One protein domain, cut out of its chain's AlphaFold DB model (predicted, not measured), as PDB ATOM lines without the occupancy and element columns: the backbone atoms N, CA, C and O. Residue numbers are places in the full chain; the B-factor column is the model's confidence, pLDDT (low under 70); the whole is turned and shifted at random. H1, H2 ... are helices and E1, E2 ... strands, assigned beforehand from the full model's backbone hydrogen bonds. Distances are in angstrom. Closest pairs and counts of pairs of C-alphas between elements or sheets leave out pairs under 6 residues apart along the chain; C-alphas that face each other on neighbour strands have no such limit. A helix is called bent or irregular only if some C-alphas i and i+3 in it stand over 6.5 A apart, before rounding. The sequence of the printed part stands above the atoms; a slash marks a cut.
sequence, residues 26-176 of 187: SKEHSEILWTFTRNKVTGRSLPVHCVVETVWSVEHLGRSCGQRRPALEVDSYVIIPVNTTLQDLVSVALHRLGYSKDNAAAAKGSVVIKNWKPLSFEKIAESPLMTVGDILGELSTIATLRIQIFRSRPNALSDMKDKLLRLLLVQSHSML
ATOM      1  N   SER A  26      -4.363   3.879 -55.416       48.28
ATOM      2  CA  SER A  26      -4.061   2.446 -55.311       48.28
ATOM      3  C   SER A  26      -2.570   2.072 -55.167       48.28
ATOM      4  O   SER A  26      -2.003   1.460 -56.069       48.28
ATOM      5  N   LYS A  27      -1.902   2.419 -54.055       41.81
ATOM      6  CA  LYS A  27      -0.595   1.795 -53.725       41.81
ATOM      7  C   LYS A  27      -0.562   1.112 -52.356       41.81
ATOM      8  O   LYS A  27      -0.310  -0.088 -52.301       41.81
ATOM      9  N   GLU A  28      -0.928   1.797 -51.275       48.62
ATOM     10  CA  GLU A  28      -0.980   1.163 -49.942       48.62
ATOM     11  C   GLU A  28      -2.136   0.159 -49.825       48.62
ATOM     12  O   GLU A  28      -1.955  -0.974 -49.383       48.62
ATOM     13  N   HIS A  29      -3.313   0.523 -50.341       46.06
ATOM     14  CA  HIS A  29      -4.481  -0.359 -50.358       46.06
ATOM     15  C   HIS A  29      -4.242  -1.643 -51.173       46.06
ATOM     16  O   HIS A  29      -4.742  -2.710 -50.818       46.06
ATOM     17  N   SER A  30      -3.456  -1.568 -52.255       44.56
ATOM     18  CA  SER A  30      -3.135  -2.733 -53.088       44.56
ATOM     19  C   SER A  30      -2.150  -3.694 -52.423       44.56
ATOM     20  O   SER A  30      -2.302  -4.905 -52.582       44.56
ATOM     21  N   GLU A  31      -1.186  -3.199 -51.642       49.72
ATOM     22  CA  GLU A  31      -0.277  -4.068 -50.879       49.72
ATOM     23  C   GLU A  31      -0.988  -4.741 -49.698       49.72
ATOM     24  O   GLU A  31      -0.765  -5.922 -49.423       49.72
ATOM     25  N   ILE A  32      -1.921  -4.039 -49.049       51.81
ATOM     26  CA  ILE A  32      -2.755  -4.598 -47.974       51.81
ATOM     27  C   ILE A  32      -3.693  -5.683 -48.524       51.81
ATOM     28  O   ILE A  32      -3.799  -6.767 -47.951       51.81
ATOM     29  N   LEU A  33      -4.323  -5.456 -49.680       51.19
ATOM     30  CA  LEU A  33      -5.151  -6.475 -50.335       51.19
ATOM     31  C   LEU A  33      -4.316  -7.676 -50.821       51.19
ATOM     32  O   LEU A  33      -4.738  -8.824 -50.663       51.19
ATOM     33  N   TRP A  34      -3.105  -7.446 -51.340       46.72
ATOM     34  CA  TRP A  34      -2.176  -8.515 -51.726       46.72
ATOM     35  C   TRP A  34      -1.705  -9.351 -50.522       46.72
ATOM     36  O   TRP A  34      -1.775 -10.581 -50.560       46.72
ATOM     37  N   THR A  35      -1.311  -8.719 -49.412       50.66
ATOM     38  CA  THR A  35      -0.936  -9.429 -48.171       50.66
ATOM     39  C   THR A  35      -2.120 -10.182 -47.557       50.66
ATOM     40  O   THR A  35      -1.952 -11.315 -47.098       50.66
ATOM     41  N   PHE A  36      -3.334  -9.629 -47.634       52.06
ATOM     42  CA  PHE A  36      -4.554 -10.295 -47.176       52.06
ATOM     43  C   PHE A  36      -4.869 -11.568 -47.972       52.06
ATOM     44  O   PHE A  36      -5.156 -12.613 -47.385       52.06
ATOM     45  N   THR A  37      -4.746 -11.527 -49.305       51.66
ATOM     46  CA  THR A  37      -4.945 -12.729 -50.139       51.66
ATOM     47  C   THR A  37      -3.916 -13.824 -49.852       51.66
ATOM     48  O   THR A  37      -4.267 -15.004 -49.879       51.66
ATOM     49  N   ARG A  38      -2.684 -13.456 -49.474       45.44
ATOM     50  CA  ARG A  38      -1.650 -14.406 -49.034       45.44
ATOM     51  C   ARG A  38      -1.967 -15.025 -47.662       45.44
ATOM     52  O   ARG A  38      -1.766 -16.221 -47.475       45.44
ATOM     53  N   ASN A  39      -2.522 -14.252 -46.725       49.94
ATOM     54  CA  ASN A  39      -2.841 -14.723 -45.367       49.94
ATOM     55  C   ASN A  39      -4.074 -15.633 -45.276       49.94
ATOM     56  O   ASN A  39      -4.203 -16.393 -44.311       49.94
ATOM     57  N   LYS A  40      -4.940 -15.640 -46.296       46.97
ATOM     58  CA  LYS A  40      -6.022 -16.632 -46.406       46.97
ATOM     59  C   LYS A  40      -5.490 -18.072 -46.540       46.97
ATOM     60  O   LYS A  40      -6.244 -19.017 -46.342       46.97
ATOM     61  N   VAL A  41      -4.194 -18.230 -46.833       49.28
ATOM     62  CA  VAL A  41      -3.513 -19.520 -47.015       49.28
ATOM     63  C   VAL A  41      -2.826 -20.020 -45.721       49.28
ATOM     64  O   VAL A  41      -2.435 -21.181 -45.670       49.28
ATOM     65  N   THR A  42      -2.726 -19.220 -44.639       51.28
ATOM     66  CA  THR A  42      -2.065 -19.643 -43.368       51.28
ATOM     67  C   THR A  42      -2.784 -19.276 -42.051       51.28
ATOM     68  O   THR A  42      -2.361 -19.722 -40.983       51.28
ATOM     69  N   GLY A  43      -3.902 -18.541 -42.096       61.38
ATOM     70  CA  GLY A  43      -5.021 -18.701 -41.152       61.38
ATOM     71  C   GLY A  43      -4.814 -18.396 -39.659       61.38
ATOM     72  O   GLY A  43      -5.294 -19.182 -38.848       61.38
ATOM     73  N   ARG A  44      -4.158 -17.289 -39.252       79.50
ATOM     74  CA  ARG A  44      -4.119 -16.870 -37.818       79.50
ATOM     75  C   ARG A  44      -4.122 -15.360 -37.518       79.50
ATOM     76  O   ARG A  44      -4.008 -14.986 -36.351       79.50
ATOM     77  N   SER A  45      -4.225 -14.459 -38.496       88.62
ATOM     78  CA  SER A  45      -4.225 -13.005 -38.228       88.62
ATOM     79  C   SER A  45      -5.095 -12.217 -39.204       88.62
ATOM     80  O   SER A  45      -5.223 -12.599 -40.365       88.62
ATOM     81  N   LEU A  46      -5.661 -11.109 -38.725       90.19
ATOM     82  CA  LEU A  46      -6.575 -10.222 -39.440       90.19
ATOM     83  C   LEU A  46      -5.952  -8.831 -39.601       90.19
ATOM     84  O   LEU A  46      -5.342  -8.336 -38.648       90.19
ATOM     85  N   PRO A  47      -6.111  -8.172 -40.759       91.50
ATOM     86  CA  PRO A  47      -5.885  -6.742 -40.858       91.50
ATOM     87  C   PRO A  47      -7.023  -6.017 -40.135       91.50
ATOM     88  O   PRO A  47      -8.199  -6.241 -40.414       91.50
ATOM     89  N   VAL A  48      -6.671  -5.144 -39.203       94.19
ATOM     90  CA  VAL A  48      -7.609  -4.299 -38.468       94.19
ATOM     91  C   VAL A  48      -7.299  -2.856 -38.827       94.19
ATOM     92  O   VAL A  48      -6.163  -2.413 -38.668       94.19
ATOM     93  N   HIS A  49      -8.298  -2.139 -39.336       94.88
ATOM     94  CA  HIS A  49      -8.188  -0.705 -39.573       94.88
ATOM     95  C   HIS A  49      -8.192   0.031 -38.232       94.88
ATOM     96  O   HIS A  49      -9.132  -0.143 -37.455       94.88
ATOM     97  N   CYS A  50      -7.166   0.829 -37.953       96.12
ATOM     98  CA  CYS A  50      -6.960   1.498 -36.675       96.12
ATOM     99  C   CYS A  50      -6.873   3.014 -36.863       96.12
ATOM    100  O   CYS A  50      -5.994   3.513 -37.561       96.12
ATOM    101  N   VAL A  51      -7.724   3.735 -36.139       96.62
ATOM    102  CA  VAL A  51      -7.688   5.194 -36.020       96.62
ATOM    103  C   VAL A  51      -7.322   5.544 -34.583       96.62
ATOM    104  O   VAL A  51      -8.058   5.181 -33.663       96.62
ATOM    105  N   VAL A  52      -6.207   6.241 -34.376       97.19
ATOM    106  CA  VAL A  52      -5.756   6.690 -33.050       97.19
ATOM    107  C   VAL A  52      -5.929   8.194 -32.934       97.19
ATOM    108  O   VAL A  52      -5.435   8.959 -33.761       97.19
ATOM    109  N   GLU A  53      -6.601   8.619 -31.875       95.12
ATOM    110  CA  GLU A  53      -6.819  10.018 -31.546       95.12
ATOM    111  C   GLU A  53      -6.329  10.331 -30.134       95.12
ATOM    112  O   GLU A  53      -6.476   9.520 -29.219       95.12
ATOM    113  N   THR A  54      -5.860  11.555 -29.921       91.69
ATOM    114  CA  THR A  54      -5.557  12.074 -28.587       91.69
ATOM    115  C   THR A  54      -6.687  12.951 -28.069       91.69
ATOM    116  O   THR A  54      -7.165  13.876 -28.737       91.69
ATOM    117  N   VAL A  55      -7.093  12.667 -26.833       89.75
ATOM    118  CA  VAL A  55      -8.059  13.432 -26.050       89.75
ATOM    119  C   VAL A  55      -7.323  14.068 -24.877       89.75
ATOM    120  O   VAL A  55      -6.683  13.391 -24.079       89.75
ATOM    121  N   TRP A  56      -7.417  15.387 -24.761       83.44
ATOM    122  CA  TRP A  56      -6.796  16.129 -23.668       83.44
ATOM    123  C   TRP A  56      -7.782  16.267 -22.506       83.44
ATOM    124  O   TRP A  56      -8.930  16.649 -22.739       83.44
ATOM    125  N   SER A  57      -7.353  15.981 -21.269       67.00
ATOM    126  CA  SER A  57      -8.212  16.184 -20.089       67.00
ATOM    127  C   SER A  57      -8.677  17.647 -19.994       67.00
ATOM    128  O   SER A  57      -7.888  18.584 -20.156       67.00
ATOM    129  N   VAL A  58      -9.980  17.834 -19.755       57.91
ATOM    130  CA  VAL A  58     -10.686  19.131 -19.699       57.91
ATOM    131  C   VAL A  58     -10.763  19.661 -18.257       57.91
ATOM    132  O   VAL A  58     -11.479  20.610 -17.970       57.91
ATOM    133  N   GLU A  59     -10.032  19.084 -17.307       55.75
ATOM    134  CA  GLU A  59     -10.300  19.343 -15.884       55.75
ATOM    135  C   GLU A  59      -9.778  20.680 -15.332       55.75
ATOM    136  O   GLU A  59      -9.993  20.939 -14.154       55.75
ATOM    137  N   HIS A  60      -9.123  21.558 -16.111       47.69
ATOM    138  CA  HIS A  60      -8.432  22.717 -15.510       47.69
ATOM    139  C   HIS A  60      -8.524  24.085 -16.194       47.69
ATOM    140  O   HIS A  60      -7.734  24.965 -15.864       47.69
ATOM    141  N   LEU A  61      -9.483  24.346 -17.088       44.69
ATOM    142  CA  LEU A  61      -9.693  25.723 -17.566       44.69
ATOM    143  C   LEU A  61     -11.174  26.086 -17.607       44.69
ATOM    144  O   LEU A  61     -11.905  25.756 -18.541       44.69
ATOM    145  N   GLY A  62     -11.587  26.830 -16.582       48.69
ATOM    146  CA  GLY A  62     -12.796  27.626 -16.629       48.69
ATOM    147  C   GLY A  62     -12.760  28.548 -17.846       48.69
ATOM    148  O   GLY A  62     -11.921  29.433 -17.933       48.69
ATOM    149  N   ARG A  63     -13.732  28.334 -18.737       56.03
ATOM    150  CA  ARG A  63     -14.219  29.250 -19.777       56.03
ATOM    151  C   ARG A  63     -13.224  29.566 -20.914       56.03
ATOM    152  O   ARG A  63     -12.131  30.074 -20.724       56.03
ATOM    153  N   SER A  64     -13.713  29.326 -22.133       49.84
ATOM    154  CA  SER A  64     -13.145  29.728 -23.431       49.84
ATOM    155  C   SER A  64     -12.051  28.839 -24.031       49.84
ATOM    156  O   SER A  64     -10.902  29.233 -24.187       49.84
ATOM    157  N   CYS A  65     -12.444  27.675 -24.548       44.16
ATOM    158  CA  CYS A  65     -12.056  27.295 -25.910       44.16
ATOM    159  C   CYS A  65     -13.059  26.273 -26.457       44.16
ATOM    160  O   CYS A  65     -13.339  25.268 -25.811       44.16
ATOM    161  N   GLY A  66     -13.663  26.584 -27.608       46.19
ATOM    162  CA  GLY A  66     -14.735  25.791 -28.206       46.19
ATOM    163  C   GLY A  66     -14.365  24.319 -28.350       46.19
ATOM    164  O   GLY A  66     -13.200  24.018 -28.596       46.19
ATOM    165  N   GLN A  67     -15.367  23.450 -28.169       50.91
ATOM    166  CA  GLN A  67     -15.396  22.009 -28.456       50.91
ATOM    167  C   GLN A  67     -14.208  21.545 -29.311       50.91
ATOM    168  O   GLN A  67     -14.290  21.479 -30.540       50.91
ATOM    169  N   ARG A  68     -13.069  21.277 -28.665       60.06
ATOM    170  CA  ARG A  68     -11.882  20.830 -29.384       60.06
ATOM    171  C   ARG A  68     -12.073  19.356 -29.676       60.06
ATOM    172  O   ARG A  68     -12.181  18.543 -28.762       60.06
ATOM    173  N   ARG A  69     -12.195  19.049 -30.965       66.94
ATOM    174  CA  ARG A  69     -12.304  17.680 -31.466       66.94
ATOM    175  C   ARG A  69     -11.040  16.893 -31.078       66.94
ATOM    176  O   ARG A  69      -9.975  17.509 -30.987       66.94
ATOM    177  N   PRO A  70     -11.147  15.572 -30.849       78.88
ATOM    178  CA  PRO A  70      -9.981  14.707 -30.688       78.88
ATOM    179  C   PRO A  70      -8.983  14.918 -31.833       78.88
ATOM    180  O   PRO A  70      -9.391  15.105 -32.981       78.88
ATOM    181  N   ALA A  71      -7.689  14.929 -31.517       85.00
ATOM    182  CA  ALA A  71      -6.639  15.132 -32.512       85.00
ATOM    183  C   ALA A  71      -6.241  13.785 -33.121       85.00
ATOM    184  O   ALA A  71      -5.772  12.919 -32.390       85.00
ATOM    185  N   LEU A  72      -6.429  13.612 -34.431       89.25
ATOM    186  CA  LEU A  72      -6.019  12.406 -35.154       89.25
ATOM    187  C   LEU A  72      -4.486  12.294 -35.168       89.25
ATOM    188  O   LEU A  72      -3.815  13.202 -35.654       89.25
ATOM    189  N   GLU A  73      -3.951  11.193 -34.640       89.31
ATOM    190  CA  GLU A  73      -2.517  10.871 -34.673       89.31
ATOM    191  C   GLU A  73      -2.194   9.822 -35.743       89.31
ATOM    192  O   GLU A  73      -1.192   9.957 -36.442       89.31
ATOM    193  N   VAL A  74      -3.031   8.786 -35.882       93.44
ATOM    194  CA  VAL A  74      -2.789   7.654 -36.791       93.44
ATOM    195  C   VAL A  74      -4.082   7.227 -37.474       93.44
ATOM    196  O   VAL A  74      -5.126   7.162 -36.829       93.44
ATOM    197  N   ASP A  75      -3.974   6.878 -38.754       94.75
ATOM    198  CA  ASP A  75      -5.002   6.210 -39.555       94.75
ATOM    199  C   ASP A  75      -4.308   5.138 -40.416       94.75
ATOM    200  O   ASP A  75      -3.634   5.459 -41.396       94.75
ATOM    201  N   SER A  76      -4.299   3.882 -39.957       92.12
ATOM    202  CA  SER A  76      -3.497   2.817 -40.578       92.12
ATOM    203  C   SER A  76      -4.018   1.413 -40.268       92.12
ATOM    204  O   SER A  76      -4.754   1.197 -39.307       92.12
ATOM    205  N   TYR A  77      -3.606   0.425 -41.062       91.69
ATOM    206  CA  TYR A  77      -3.937  -0.982 -40.837       91.69
ATOM    207  C   TYR A  77      -2.873  -1.694 -40.001       91.69
ATOM    208  O   TYR A  77      -1.673  -1.565 -40.236       91.69
ATOM    209  N   VAL A  78      -3.326  -2.532 -39.069       92.81
ATOM    210  CA  VAL A  78      -2.467  -3.335 -38.193       92.81
ATOM    211  C   VAL A  78      -2.842  -4.811 -38.303       92.81
ATOM    212  O   VAL A  78      -4.017  -5.162 -38.310       92.81
ATOM    213  N   ILE A  79      -1.849  -5.700 -38.359       91.62
ATOM    214  CA  ILE A  79      -2.079  -7.151 -38.387       91.62
ATOM    215  C   ILE A  79      -2.214  -7.687 -36.955       91.62
ATOM    216  O   ILE A  79      -1.248  -7.652 -36.194       91.62
ATOM    217  N   ILE A  80      -3.389  -8.209 -36.596       93.38
ATOM    218  CA  ILE A  80      -3.728  -8.689 -35.247       93.38
ATOM    219  C   ILE A  80      -4.014 -10.201 -35.266       93.38
ATOM    220  O   ILE A  80      -4.765 -10.659 -36.126       93.38
ATOM    221  N   PRO A  81      -3.458 -11.004 -34.340       93.81
ATOM    222  CA  PRO A  81      -3.799 -12.421 -34.227       93.81
ATOM    223  C   PRO A  81      -5.287 -12.641 -33.930       93.81
ATOM    224  O   PRO A  81      -5.834 -11.992 -33.040       93.81
ATOM    225  N   VAL A  82      -5.930 -13.590 -34.619       93.44
ATOM    226  CA  VAL A  82      -7.375 -13.872 -34.458       93.44
ATOM    227  C   VAL A  82      -7.747 -14.282 -33.037       93.44
ATOM    228  O   VAL A  82      -8.833 -13.967 -32.584       93.44
ATOM    229  N   ASN A  83      -6.833 -14.940 -32.324       93.75
ATOM    230  CA  ASN A  83      -7.018 -15.415 -30.954       93.75
ATOM    231  C   ASN A  83      -6.732 -14.345 -29.887       93.75
ATOM    232  O   ASN A  83      -6.753 -14.656 -28.699       93.75
ATOM    233  N   THR A  84      -6.427 -13.108 -30.291       95.06
ATOM    234  CA  THR A  84      -6.297 -11.987 -29.352       95.06
ATOM    235  C   THR A  84      -7.656 -11.761 -28.704       95.06
ATOM    236  O   THR A  84      -8.660 -11.715 -29.416       95.06
ATOM    237  N   THR A  85      -7.712 -11.638 -27.380       94.88
ATOM    238  CA  THR A  85      -8.976 -11.330 -26.700       94.88
ATOM    239  C   THR A  85      -9.429  -9.917 -27.067       94.88
ATOM    240  O   THR A  85      -8.609  -9.041 -27.361       94.88
ATOM    241  N   LEU A  86     -10.737  -9.661 -27.050       92.69
ATOM    242  CA  LEU A  86     -11.243  -8.321 -27.355       92.69
ATOM    243  C   LEU A  86     -10.746  -7.271 -26.341       92.69
ATOM    244  O   LEU A  86     -10.553  -6.114 -26.706       92.69
ATOM    245  N   GLN A  87     -10.492  -7.683 -25.094       93.31
ATOM    246  CA  GLN A  87      -9.956  -6.815 -24.038       93.31
ATOM    247  C   GLN A  87      -8.516  -6.372 -24.329       93.31
ATOM    248  O   GLN A  87      -8.166  -5.214 -24.103       93.31
ATOM    249  N   ASP A  88      -7.702  -7.262 -24.902       95.56
ATOM    250  CA  ASP A  88      -6.301  -6.980 -25.226       95.56
ATOM    251  C   ASP A  88      -6.123  -6.230 -26.554       95.56
ATOM    252  O   ASP A  88      -5.044  -5.695 -26.820       95.56
ATOM    253  N   LEU A  89      -7.165  -6.156 -27.393       96.25
ATOM    254  CA  LEU A  89      -7.091  -5.604 -28.751       96.25
ATOM    255  C   LEU A  89      -6.462  -4.203 -28.796       96.25
ATOM    256  O   LEU A  89      -5.601  -3.949 -29.636       96.25
ATOM    257  N   VAL A  90      -6.857  -3.300 -27.893       97.50
ATOM    258  CA  VAL A  90      -6.320  -1.924 -27.856       97.50
ATOM    259  C   VAL A  90      -4.830  -1.925 -27.544       97.50
ATOM    260  O   VAL A  90      -4.059  -1.263 -28.235       97.50
ATOM    261  N   SER A  91      -4.424  -2.691 -26.533       97.50
ATOM    262  CA  SER A  91      -3.029  -2.791 -26.108       97.50
ATOM    263  C   SER A  91      -2.157  -3.377 -27.220       97.50
ATOM    264  O   SER A  91      -1.124  -2.806 -27.571       97.50
ATOM    265  N   VAL A  92      -2.612  -4.464 -27.855       97.44
ATOM    266  CA  VAL A  92      -1.898  -5.113 -28.965       97.44
ATOM    267  C   VAL A  92      -1.804  -4.193 -30.184       97.44
ATOM    268  O   VAL A  92      -0.742  -4.118 -30.806       97.44
ATOM    269  N   ALA A  93      -2.881  -3.482 -30.530       97.25
ATOM    270  CA  ALA A  93      -2.883  -2.543 -31.648       97.25
ATOM    271  C   ALA A  93      -1.915  -1.378 -31.405       97.25
ATOM    272  O   ALA A  93      -1.059  -1.110 -32.246       97.25
ATOM    273  N   LEU A  94      -1.987  -0.736 -30.235       97.69
ATOM    274  CA  LEU A  94      -1.094   0.364 -29.865       97.69
ATOM    275  C   LEU A  94       0.369  -0.076 -29.798       97.69
ATOM    276  O   LEU A  94       1.238   0.627 -30.311       97.69
ATOM    277  N   HIS A  95       0.646  -1.261 -29.249       96.94
ATOM    278  CA  HIS A  95       1.998  -1.814 -29.218       96.94
ATOM    279  C   HIS A  95       2.575  -2.002 -30.628       96.94
ATOM    280  O   HIS A  95       3.720  -1.634 -30.883       96.94
ATOM    281  N   ARG A  96       1.775  -2.515 -31.573       93.81
ATOM    282  CA  ARG A  96       2.187  -2.686 -32.978       93.81
ATOM    283  C   ARG A  96       2.351  -1.367 -33.731       93.81
ATOM    284  O   ARG A  96       3.134  -1.318 -34.672       93.81
ATOM    285  N   LEU A  97       1.646  -0.321 -33.308       94.00
ATOM    286  CA  LEU A  97       1.810   1.047 -33.804       94.00
ATOM    287  C   LEU A  97       2.992   1.787 -33.146       94.00
ATOM    288  O   LEU A  97       3.271   2.924 -33.510       94.00
ATOM    289  N   GLY A  98       3.693   1.163 -32.192       94.44
ATOM    290  CA  GLY A  98       4.866   1.741 -31.530       94.44
ATOM    291  C   GLY A  98       4.557   2.632 -30.323       94.44
ATOM    292  O   GLY A  98       5.445   3.334 -29.841       94.44
ATOM    293  N   TYR A  99       3.329   2.610 -29.800       95.25
ATOM    294  CA  TYR A  99       2.978   3.354 -28.590       95.25
ATOM    295  C   TYR A  99       3.495   2.663 -27.322       95.25
ATOM    296  O   TYR A  99       3.560   1.435 -27.219       95.25
ATOM    297  N   SER A 100       3.835   3.476 -26.319       94.69
ATOM    298  CA  SER A 100       4.255   2.997 -24.999       94.69
ATOM    299  C   SER A 100       3.110   2.334 -24.223       94.69
ATOM    300  O   SER A 100       1.928   2.589 -24.470       94.69
ATOM    301  N   LYS A 101       3.470   1.527 -23.216       93.88
ATOM    302  CA  LYS A 101       2.500   0.913 -22.295       93.88
ATOM    303  C   LYS A 101       1.667   1.955 -21.545       93.88
ATOM    304  O   LYS A 101       0.484   1.719 -21.334       93.88
ATOM    305  N   ASP A 102       2.242   3.111 -21.216       94.00
ATOM    306  CA  ASP A 102       1.519   4.198 -20.541       94.00
ATOM    307  C   ASP A 102       0.406   4.770 -21.424       94.00
ATOM    308  O   ASP A 102      -0.718   4.966 -20.967       94.00
ATOM    309  N   ASN A 103       0.686   4.970 -22.717       93.56
ATOM    310  CA  ASN A 103      -0.334   5.395 -23.674       93.56
ATOM    311  C   ASN A 103      -1.431   4.334 -23.824       93.56
ATOM    312  O   ASN A 103      -2.601   4.689 -23.913       93.56
ATOM    313  N   ALA A 104      -1.068   3.046 -23.827       94.94
ATOM    314  CA  ALA A 104      -2.038   1.956 -23.891       94.94
ATOM    315  C   ALA A 104      -2.920   1.867 -22.637       94.94
ATOM    316  O   ALA A 104      -4.126   1.671 -22.760       94.94
ATOM    317  N   ALA A 105      -2.350   2.071 -21.447       94.69
ATOM    318  CA  ALA A 105      -3.093   2.105 -20.188       94.69
ATOM    319  C   ALA A 105      -4.049   3.307 -20.105       94.69
ATOM    320  O   ALA A 105      -5.129   3.209 -19.528       94.69
ATOM    321  N   ALA A 106      -3.670   4.430 -20.717       94.44
ATOM    322  CA  ALA A 106      -4.490   5.630 -20.804       94.44
ATOM    323  C   ALA A 106      -5.441   5.641 -22.017       94.44
ATOM    324  O   ALA A 106      -6.024   6.683 -22.316       94.44
ATOM    325  N   ALA A 107      -5.594   4.529 -22.743       95.88
ATOM    326  CA  ALA A 107      -6.415   4.469 -23.947       95.88
ATOM    327  C   ALA A 107      -7.784   3.815 -23.713       95.88
ATOM    328  O   ALA A 107      -7.944   2.913 -22.895       95.88
ATOM    329  N   LYS A 108      -8.779   4.225 -24.505       95.38
ATOM    330  CA  LYS A 108     -10.052   3.506 -24.663       95.38
ATOM    331  C   LYS A 108     -10.289   3.166 -26.125       95.38
ATOM    332  O   LYS A 108     -10.042   3.994 -26.999       95.38
ATOM    333  N   GLY A 109     -10.795   1.965 -26.381       95.56
ATOM    334  CA  GLY A 109     -11.144   1.508 -27.724       95.56
ATOM    335  C   GLY A 109     -12.648   1.415 -27.950       95.56
ATOM    336  O   GLY A 109     -13.433   1.182 -27.029       95.56
ATOM    337  N   SER A 110     -13.040   1.592 -29.205       95.88
ATOM    338  CA  SER A 110     -14.396   1.374 -29.701       95.88
ATOM    339  C   SER A 110     -14.345   0.885 -31.143       95.88
ATOM    340  O   SER A 110     -13.411   1.210 -31.875       95.88
ATOM    341  N   VAL A 111     -15.345   0.120 -31.565       95.06
ATOM    342  CA  VAL A 111     -15.470  -0.343 -32.950       95.06
ATOM    343  C   VAL A 111     -16.521   0.496 -33.662       95.06
ATOM    344  O   VAL A 111     -17.630   0.690 -33.159       95.06
ATOM    345  N   VAL A 112     -16.174   0.991 -34.843       93.62
ATOM    346  CA  VAL A 112     -17.072   1.714 -35.745       93.62
ATOM    347  C   VAL A 112     -17.315   0.839 -36.964       93.62
ATOM    348  O   VAL A 112     -16.375   0.507 -37.678       93.62
ATOM    349  N   ILE A 113     -18.565   0.454 -37.205       90.50
ATOM    350  CA  ILE A 113     -18.950  -0.338 -38.378       90.50
ATOM    351  C   ILE A 113     -19.656   0.598 -39.356       90.50
ATOM    352  O   ILE A 113     -20.756   1.078 -39.073       90.50
ATOM    353  N   LYS A 114     -19.041   0.871 -40.513       84.88
ATOM    354  CA  LYS A 114     -19.560   1.834 -41.504       84.88
ATOM    355  C   LYS A 114     -19.945   3.175 -40.842       84.88
ATOM    356  O   LYS A 114     -19.136   3.768 -40.142       84.88
ATOM    357  N   ASN A 115     -21.183   3.641 -41.032       77.56
ATOM    358  CA  ASN A 115     -21.688   4.920 -40.513       77.56
ATOM    359  C   ASN A 115     -22.404   4.786 -39.155       77.56
ATOM    360  O   ASN A 115     -23.257   5.609 -38.817       77.56
ATOM    361  N   TRP A 116     -22.139   3.717 -38.399       87.62
ATOM    362  CA  TRP A 116     -22.775   3.501 -37.100       87.62
ATOM    363  C   TRP A 116     -22.071   4.275 -35.987       87.62
ATOM    364  O   TRP A 116     -20.918   4.689 -36.108       87.62
ATOM    365  N   LYS A 117     -22.778   4.459 -34.868       86.81
ATOM    366  CA  LYS A 117     -22.171   5.033 -33.664       86.81
ATOM    367  C   LYS A 117     -21.058   4.106 -33.152       86.81
ATOM    368  O   LYS A 117     -21.255   2.891 -33.186       86.81
ATOM    369  N   PRO A 118     -19.944   4.653 -32.630       91.25
ATOM    370  CA  PRO A 118     -18.908   3.843 -32.004       91.25
ATOM    371  C   PRO A 118     -19.482   2.964 -30.888       91.25
ATOM    372  O   PRO A 118     -20.204   3.448 -30.010       91.25
ATOM    373  N   LEU A 119     -19.156   1.675 -30.930       93.00
ATOM    374  CA  LEU A 119     -19.576   0.677 -29.955       93.00
ATOM    375  C   LEU A 119     -18.402   0.343 -29.032       93.00
ATOM    376  O   LEU A 119     -17.304   0.042 -29.500       93.00
ATOM    377  N   SER A 120     -18.617   0.416 -27.718       92.69
ATOM    378  CA  SER A 120     -17.628  -0.034 -26.736       92.69
ATOM    379  C   SER A 120     -17.543  -1.557 -26.727       92.69
ATOM    380  O   SER A 120     -18.528  -2.235 -27.013       92.69
ATOM    381  N   PHE A 121     -16.391  -2.104 -26.340       90.50
ATOM    382  CA  PHE A 121     -16.216  -3.556 -26.253       90.50
ATOM    383  C   PHE A 121     -17.201  -4.218 -25.292       90.50
ATOM    384  O   PHE A 121     -17.679  -5.297 -25.594       90.50
ATOM    385  N   GLU A 122     -17.592  -3.544 -24.211       88.31
ATOM    386  CA  GLU A 122     -18.615  -4.026 -23.268       88.31
ATOM    387  C   GLU A 122     -19.986  -4.263 -23.916       88.31
ATOM    388  O   GLU A 122     -20.749  -5.100 -23.455       88.31
ATOM    389  N   LYS A 123     -20.321  -3.521 -24.981       87.31
ATOM    390  CA  LYS A 123     -21.591  -3.688 -25.707       87.31
ATOM    391  C   LYS A 123     -21.524  -4.768 -26.781       87.31
ATOM    392  O   LYS A 123     -22.563  -5.145 -27.308       87.31
ATOM    393  N   ILE A 124     -20.315  -5.169 -27.162       87.69
ATOM    394  CA  ILE A 124     -20.065  -6.117 -28.249       87.69
ATOM    395  C   ILE A 124     -19.749  -7.501 -27.675       87.69
ATOM    396  O   ILE A 124     -20.230  -8.501 -28.193       87.69
ATOM    397  N   ALA A 125     -18.934  -7.558 -26.620       87.31
ATOM    398  CA  ALA A 125     -18.519  -8.797 -25.993       87.31
ATOM    399  C   ALA A 125     -19.581  -9.313 -25.025       87.31
ATOM    400  O   ALA A 125     -19.860  -8.694 -24.002       87.31
ATOM    401  N   GLU A 126     -20.095 -10.504 -25.309       88.69
ATOM    402  CA  GLU A 126     -20.962 -11.246 -24.386       88.69
ATOM    403  C   GLU A 126     -20.148 -12.008 -23.326       88.69
ATOM    404  O   GLU A 126     -20.667 -12.390 -22.280       88.69
ATOM    405  N   SER A 127     -18.856 -12.230 -23.586       89.81
ATOM    406  CA  SER A 127     -17.934 -12.960 -22.715       89.81
ATOM    407  C   SER A 127     -16.528 -12.354 -22.779       89.81
ATOM    408  O   SER A 127     -16.093 -11.945 -23.859       89.81
ATOM    409  N   PRO A 128     -15.762 -12.341 -21.668       86.62
ATOM    410  CA  PRO A 128     -14.369 -11.882 -21.663       86.62
ATOM    411  C   PRO A 128     -13.438 -12.747 -22.528       86.62
ATOM    412  O   PRO A 128     -12.336 -12.317 -22.854       86.62
ATOM    413  N   LEU A 129     -13.875 -13.954 -22.902       89.44
ATOM    414  CA  LEU A 129     -13.116 -14.882 -23.741       89.44
ATOM    415  C   LEU A 129     -13.299 -14.627 -25.242       89.44
ATOM    416  O   LEU A 129     -12.605 -15.259 -26.037       89.44
ATOM    417  N   MET A 130     -14.218 -13.736 -25.638       93.19
ATOM    418  CA  MET A 130     -14.416 -13.415 -27.051       93.19
ATOM    419  C   MET A 130     -13.138 -12.863 -27.666       93.19
ATOM    420  O   MET A 130     -12.466 -11.984 -27.111       93.19
ATOM    421  N   THR A 131     -12.834 -13.368 -28.852       94.00
ATOM    422  CA  THR A 131     -11.625 -13.023 -29.578       94.00
ATOM    423  C   THR A 131     -11.900 -12.015 -30.687       94.00
ATOM    424  O   THR A 131     -13.030 -11.790 -31.127       94.00
ATOM    425  N   VAL A 132     -10.828 -11.402 -31.180       93.25
ATOM    426  CA  VAL A 132     -10.854 -10.533 -32.361       93.25
ATOM    427  C   VAL A 132     -11.363 -11.295 -33.587       93.25
ATOM    428  O   VAL A 132     -12.036 -10.704 -34.426       93.25
ATOM    429  N   GLY A 133     -11.078 -12.595 -33.688       91.88
ATOM    430  CA  GLY A 133     -11.613 -13.464 -34.733       91.88
ATOM    431  C   GLY A 133     -13.135 -13.556 -34.698       91.88
ATOM    432  O   GLY A 133     -13.762 -13.382 -35.741       91.88
ATOM    433  N   ASP A 134     -13.708 -13.743 -33.508       91.38
ATOM    434  CA  ASP A 134     -15.158 -13.894 -33.319       91.38
ATOM    435  C   ASP A 134     -15.920 -12.609 -33.676       91.38
ATOM    436  O   ASP A 134     -16.990 -12.662 -34.276       91.38
ATOM    437  N   ILE A 135     -15.353 -11.443 -33.340       90.31
ATOM    438  CA  ILE A 135     -16.013 -10.142 -33.528       90.31
ATOM    439  C   ILE A 135     -15.678  -9.488 -34.873       90.31
ATOM    440  O   ILE A 135     -16.560  -8.972 -35.556       90.31
ATOM    441  N   LEU A 136     -14.399  -9.446 -35.250       90.62
ATOM    442  CA  LEU A 136     -13.915  -8.683 -36.407       90.62
ATOM    443  C   LEU A 136     -13.569  -9.555 -37.616       90.62
ATOM    444  O   LEU A 136     -13.247  -8.994 -38.661       90.62
ATOM    445  N   GLY A 137     -13.645 -10.886 -37.523       87.50
ATOM    446  CA  GLY A 137     -13.269 -11.790 -38.615       87.50
ATOM    447  C   GLY A 137     -13.927 -11.420 -39.945       87.50
ATOM    448  O   GLY A 137     -13.246 -11.038 -40.900       87.50
ATOM    449  N   GLU A 138     -15.259 -11.450 -39.983       84.44
ATOM    450  CA  GLU A 138     -16.039 -11.105 -41.181       84.44
ATOM    451  C   GLU A 138     -16.216  -9.590 -41.374       84.44
ATOM    452  O   GLU A 138     -16.450  -9.122 -42.489       84.44
ATOM    453  N   LEU A 139     -16.065  -8.805 -40.304       86.69
ATOM    454  CA  LEU A 139     -16.301  -7.359 -40.317       86.69
ATOM    455  C   LEU A 139     -15.048  -6.529 -40.632       86.69
ATOM    456  O   LEU A 139     -15.171  -5.330 -40.863       86.69
ATOM    457  N   SER A 140     -13.860  -7.135 -40.680       81.88
ATOM    458  CA  SER A 140     -12.554  -6.456 -40.809       81.88
ATOM    459  C   SER A 140     -12.455  -5.451 -41.963       81.88
ATOM    460  O   SER A 140     -11.752  -4.452 -41.854       81.88
ATOM    461  N   THR A 141     -13.185  -5.674 -43.058       84.00
ATOM    462  CA  THR A 141     -13.194  -4.783 -44.233       84.00
ATOM    463  C   THR A 141     -14.068  -3.538 -44.069       84.00
ATOM    464  O   THR A 141     -13.917  -2.580 -44.824       84.00
ATOM    465  N   ILE A 142     -14.994  -3.546 -43.109       86.38
ATOM    466  CA  ILE A 142     -15.987  -2.482 -42.885       86.38
ATOM    467  C   ILE A 142     -15.957  -1.916 -41.458       86.38
ATOM    468  O   ILE A 142     -16.694  -0.971 -41.158       86.38
ATOM    469  N   ALA A 143     -15.148  -2.510 -40.584       91.69
ATOM    470  CA  ALA A 143     -14.967  -2.115 -39.202       91.69
ATOM    471  C   ALA A 143     -13.671  -1.316 -39.037       91.69
ATOM    472  O   ALA A 143     -12.626  -1.665 -39.577       91.69
ATOM    473  N   THR A 144     -13.748  -0.254 -38.245       94.81
ATOM    474  CA  THR A 144     -12.609   0.553 -37.812       94.81
ATOM    475  C   THR A 144     -12.501   0.479 -36.298       94.81
ATOM    476  O   THR A 144     -13.452   0.801 -35.584       94.81
ATOM    477  N   LEU A 145     -11.339   0.068 -35.801       96.88
ATOM    478  CA  LEU A 145     -10.963   0.204 -34.406       96.88
ATOM    479  C   LEU A 145     -10.560   1.658 -34.152       96.88
ATOM    480  O   LEU A 145      -9.527   2.122 -34.623       96.88
ATOM    481  N   ARG A 146     -11.371   2.379 -33.385       96.50
ATOM    482  CA  ARG A 146     -11.086   3.748 -32.962       96.50
ATOM    483  C   ARG A 146     -10.550   3.748 -31.538       96.50
ATOM    484  O   ARG A 146     -11.239   3.300 -30.619       96.50
ATOM    485  N   ILE A 147      -9.344   4.269 -31.367       97.62
ATOM    486  CA  ILE A 147      -8.600   4.318 -30.111       97.62
ATOM    487  C   ILE A 147      -8.454   5.776 -29.692       97.62
ATOM    488  O   ILE A 147      -8.022   6.613 -30.477       97.62
ATOM    489  N   GLN A 148      -8.807   6.080 -28.449       96.00
ATOM    490  CA  GLN A 148      -8.665   7.406 -27.864       96.00
ATOM    491  C   GLN A 148      -7.681   7.348 -26.706       96.00
ATOM    492  O   GLN A 148      -7.960   6.685 -25.710       96.00
ATOM    493  N   ILE A 149      -6.552   8.036 -26.836       95.19
ATOM    494  CA  ILE A 149      -5.526   8.151 -25.798       95.19
ATOM    495  C   ILE A 149      -5.817   9.403 -24.975       95.19
ATOM    496  O   ILE A 149      -5.830  10.516 -25.503       95.19
ATOM    497  N   PHE A 150      -6.046   9.231 -23.676       91.81
ATOM    498  CA  PHE A 150      -6.301  10.335 -22.760       91.81
ATOM    499  C   PHE A 150      -4.980  10.856 -22.202       91.81
ATOM    500  O   PHE A 150      -4.278  10.158 -21.476       91.81
ATOM    501  N   ARG A 151      -4.633  12.101 -22.533       86.62
ATOM    502  CA  ARG A 151      -3.421  12.756 -22.036       86.62
ATOM    503  C   ARG A 151      -3.773  13.936 -21.145       86.62
ATOM    504  O   ARG A 151      -4.645  14.752 -21.461       86.62
ATOM    505  N   SER A 152      -3.049  14.060 -20.039       76.94
ATOM    506  CA  SER A 152      -3.045  15.296 -19.268       76.94
ATOM    507  C   SER A 152      -2.419  16.387 -20.123       76.94
ATOM    508  O   SER A 152      -1.323  16.223 -20.658       76.94
ATOM    509  N   ARG A 153      -3.129  17.502 -20.289       66.62
ATOM    510  CA  ARG A 153      -2.551  18.660 -20.962       66.62
ATOM    511  C   ARG A 153      -1.446  19.216 -20.058       66.62
ATOM    512  O   ARG A 153      -1.774  19.545 -18.916       66.62
ATOM    513  N   PRO A 154      -0.194  19.371 -20.530       57.78
ATOM    514  CA  PRO A 154       0.755  20.226 -19.833       57.78
ATOM    515  C   PRO A 154       0.122  21.612 -19.835       57.78
ATOM    516  O   PRO A 154      -0.149  22.203 -20.890       57.78
ATOM    517  N   ASN A 155      -0.328  22.056 -18.666       61.50
ATOM    518  CA  ASN A 155      -1.036  23.312 -18.605       61.50
ATOM    519  C   ASN A 155       0.041  24.391 -18.752       61.50
ATOM    520  O   ASN A 155       1.016  24.410 -18.016       61.50
ATOM    521  N   ALA A 156      -0.079  25.259 -19.761       63.75
ATOM    522  CA  ALA A 156       0.959  26.258 -20.030       63.75
ATOM    523  C   ALA A 156       1.276  27.094 -18.775       63.75
ATOM    524  O   ALA A 156       2.405  27.534 -18.595       63.75
ATOM    525  N   LEU A 157       0.288  27.258 -17.886       65.88
ATOM    526  CA  LEU A 157       0.454  27.850 -16.564       65.88
ATOM    527  C   LEU A 157       1.386  27.021 -15.665       65.88
ATOM    528  O   LEU A 157       2.270  27.612 -15.078       65.88
ATOM    529  N   SER A 158       1.260  25.700 -15.553       67.62
ATOM    530  CA  SER A 158       2.133  24.842 -14.739       67.62
ATOM    531  C   SER A 158       3.531  24.866 -15.288       67.62
ATOM    532  O   SER A 158       4.461  25.066 -14.525       67.62
ATOM    533  N   ASP A 159       3.672  24.786 -16.609       70.25
ATOM    534  CA  ASP A 159       4.982  24.864 -17.244       70.25
ATOM    535  C   ASP A 159       5.623  26.230 -16.974       70.25
ATOM    536  O   ASP A 159       6.801  26.308 -16.627       70.25
ATOM    537  N   MET A 160       4.849  27.317 -17.080       80.06
ATOM    538  CA  MET A 160       5.304  28.657 -16.709       80.06
ATOM    539  C   MET A 160       5.593  28.762 -15.210       80.06
ATOM    540  O   MET A 160       6.618  29.319 -14.850       80.06
ATOM    541  N   LYS A 161       4.756  28.205 -14.335       80.81
ATOM    542  CA  LYS A 161       4.908  28.212 -12.876       80.81
ATOM    543  C   LYS A 161       6.187  27.494 -12.476       80.81
ATOM    544  O   LYS A 161       6.946  28.035 -11.687       80.81
ATOM    545  N   ASP A 162       6.454  26.326 -13.044       81.62
ATOM    546  CA  ASP A 162       7.630  25.518 -12.734       81.62
ATOM    547  C   ASP A 162       8.901  26.163 -13.300       81.62
ATOM    548  O   ASP A 162       9.935  26.195 -12.632       81.62
ATOM    549  N   LYS A 163       8.820  26.769 -14.494       83.88
ATOM    550  CA  LYS A 163       9.908  27.590 -15.050       83.88
ATOM    551  C   LYS A 163      10.175  28.827 -14.188       83.88
ATOM    552  O   LYS A 163      11.331  29.099 -13.890       83.88
ATOM    553  N   LEU A 164       9.139  29.549 -13.766       89.19
ATOM    554  CA  LEU A 164       9.250  30.733 -12.911       89.19
ATOM    555  C   LEU A 164       9.778  30.372 -11.523       89.19
ATOM    556  O   LEU A 164      10.680  31.042 -11.041       89.19
ATOM    557  N   LEU A 165       9.281  29.295 -10.910       87.25
ATOM    558  CA  LEU A 165       9.792  28.756  -9.648       87.25
ATOM    559  C   LEU A 165      11.276  28.417  -9.769       87.25
ATOM    560  O   LEU A 165      12.061  28.857  -8.937       87.25
ATOM    561  N   ARG A 166      11.685  27.702 -10.826       86.12
ATOM    562  CA  ARG A 166      13.105  27.408 -11.072       86.12
ATOM    563  C   ARG A 166      13.934  28.676 -11.247       86.12
ATOM    564  O   ARG A 166      15.002  28.770 -10.656       86.12
ATOM    565  N   LEU A 167      13.457  29.648 -12.025       87.75
ATOM    566  CA  LEU A 167      14.162  30.917 -12.223       87.75
ATOM    567  C   LEU A 167      14.306  31.693 -10.911       87.75
ATOM    568  O   LEU A 167      15.399  32.161 -10.604       87.75
ATOM    569  N   LEU A 168      13.239  31.781 -10.115       86.38
ATOM    570  CA  LEU A 168      13.260  32.427  -8.805       86.38
ATOM    571  C   LEU A 168      14.227  31.730  -7.850       86.38
ATOM    572  O   LEU A 168      15.008  32.410  -7.192       86.38
ATOM    573  N   LEU A 169      14.219  30.397  -7.799       83.88
ATOM    574  CA  LEU A 169      15.151  29.619  -6.978       83.88
ATOM    575  C   LEU A 169      16.606  29.870  -7.392       83.88
ATOM    576  O   LEU A 169      17.436  30.168  -6.541       83.88
ATOM    577  N   VAL A 170      16.906  29.841  -8.694       83.81
ATOM    578  CA  VAL A 170      18.257  30.108  -9.219       83.81
ATOM    579  C   VAL A 170      18.703  31.543  -8.925       83.81
ATOM    580  O   VAL A 170      19.833  31.761  -8.498       83.81
ATOM    581  N   GLN A 171      17.826  32.530  -9.121       84.31
ATOM    582  CA  GLN A 171      18.172  33.938  -8.921       84.31
ATOM    583  C   GLN A 171      18.303  34.298  -7.433       84.31
ATOM    584  O   GLN A 171      19.172  35.084  -7.060       84.31
ATOM    585  N   SER A 172      17.456  33.726  -6.576       81.19
ATOM    586  CA  SER A 172      17.498  33.964  -5.128       81.19
ATOM    587  C   SER A 172      18.574  33.147  -4.411       81.19
ATOM    588  O   SER A 172      18.909  33.487  -3.281       81.19
ATOM    589  N   HIS A 173      19.174  32.145  -5.067       75.75
ATOM    590  CA  HIS A 173      20.176  31.240  -4.497       75.75
ATOM    591  C   HIS A 173      21.296  31.968  -3.734       75.75
ATOM    592  O   HIS A 173      21.567  31.661  -2.577       75.75
ATOM    593  N   SER A 174      21.902  32.999  -4.335       68.75
ATOM    594  CA  SER A 174      22.968  33.774  -3.680       68.75
ATOM    595  C   SER A 174      22.478  34.564  -2.463       68.75
ATOM    596  O   SER A 174      23.233  34.726  -1.507       68.75
ATOM    597  N   MET A 175      21.239  35.067  -2.489       69.75
ATOM    598  CA  MET A 175      20.661  35.809  -1.364       69.75
ATOM    599  C   MET A 175      20.292  34.864  -0.217       69.75
ATOM    600  O   MET A 175      20.633  35.149   0.928       69.75
ATOM    601  N   LEU A 176      19.681  33.719  -0.531       66.50
ATOM    602  CA  LEU A 176      19.268  32.701   0.440       66.50
ATOM    603  C   LEU A 176      20.459  32.066   1.174       66.50
ATOM    604  O   LEU A 176      20.396  31.862   2.387       66.50
TER     605      LEU A 176
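This is residues 26 to 176 of the 187 residues of the protein "ULD domain-containing protein" of Cimex lectularius (UniProt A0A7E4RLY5). A strongly twisted sheet of four strands curls round one short helix, H2, with H3 packed beside that helix, and a long helix, H6, sticks out from the body as a free arm that makes much of the length. H1 lies on the sheet at the end away from H6, H4 and H5 are small helices on the sheet, and residues 62 to 67 stick out as part of a long loop between E1 and E2. The printed part has 151 residues with six named helices and four named strands, in the order H1 E1 E2 H2 H3 E3 H4 H5 E4 H6. The sheet runs E2 E1 E4 E3 and is mixed, and the class is mixed, helices and strands. The whole is loose, with a radius of gyration of the C-alphas of 21.1 A and spans of 76 by 35 by 30 A.

Find C-alpha 28 at (-0.980, 1.163, -49.942); from there H1 runs through residues 28 to 39, 16.6 A long. E1, residues 45 to 56, covers 32.7 A and ends at C-alpha 56, (-6.796, 16.129, -23.668). E2, residues 71 to 81, covers 27.8 A and bends by 59 degrees at residue 77. Next come H2, residues 89 to 96, 10.6 A, and H3, residues 101 to 105. E3 holds residues 107 to 113, 19.7 A. Two short helices follow, H4 at residues 121 to 124 and H5 at residues 132 to 136. E4, residues 143 to 151, covers 25.5 A. H6, residues 156 to 176, covers 28.2 A and ends at C-alpha 176, (19.268, 32.701, 0.440); it has a kink of 32 degrees near residue 170 and is irregular, with C-alphas 171 and 174 7.1 A apart.

Begin with H1, which is on the sheet at a height over the sheet of 9.3 A; its closest C-alphas to E1 are those of Phe 36 and Pro 47, 7.4 A. It lies over E1 and along the strands, at 22 degrees to E1 on the local plane. E1 and E2 form an antiparallel hairpin; look at N 48 and O 78, 2.8 A. E1 and E4 are parallel, with N 51 and O 145 2.9 A apart. E4 and E3 are antiparallel, with N 110 and O 146 2.9 A apart. The sheet curls round H2, whose closest C-alphas to E2 are those of Ala 93 and Val 78, 6.6 A. With H1 on one face and H2 on the other, the sheet makes three layers, helices on both its faces. E2, H2, H3 and E3 form a split strand-helix-strand unit, two strands running the same way with E1 and E4 between them, and its crossover is right-handed. H2 and H3 touch, the closest C-alphas being those of Ser 91 and Ala 104, 5.3 A. H4 only grazes the sheet with residues 121 to 124. H5 is on the sheet and only just over E1, with 3 of its 5 C-alphas falling there. H6 is not on the sheet and is apart from H1, for instance. In H1, H2, H3 and H5 every O i to N i+4 pair is within hydrogen-bond range, in H6 15 of 17 are, and H4 is too short for such a pair.

The C-alphas of Val 41 and Met 175, the two farthest apart, are 75.7 A from each other. Residues 62 to 67 and residues 156 to 176, which belong to H6, stand free; the body without them spans 54 by 38 by 29 A. The printed part has no cut, and the link from E1 to E2, 14 residues, is long. Mean pLDDT of the printed part is 80.9; look for values under 70 at residues 26 to 43, 57 to 69, 153 to 158 and 174 to 176.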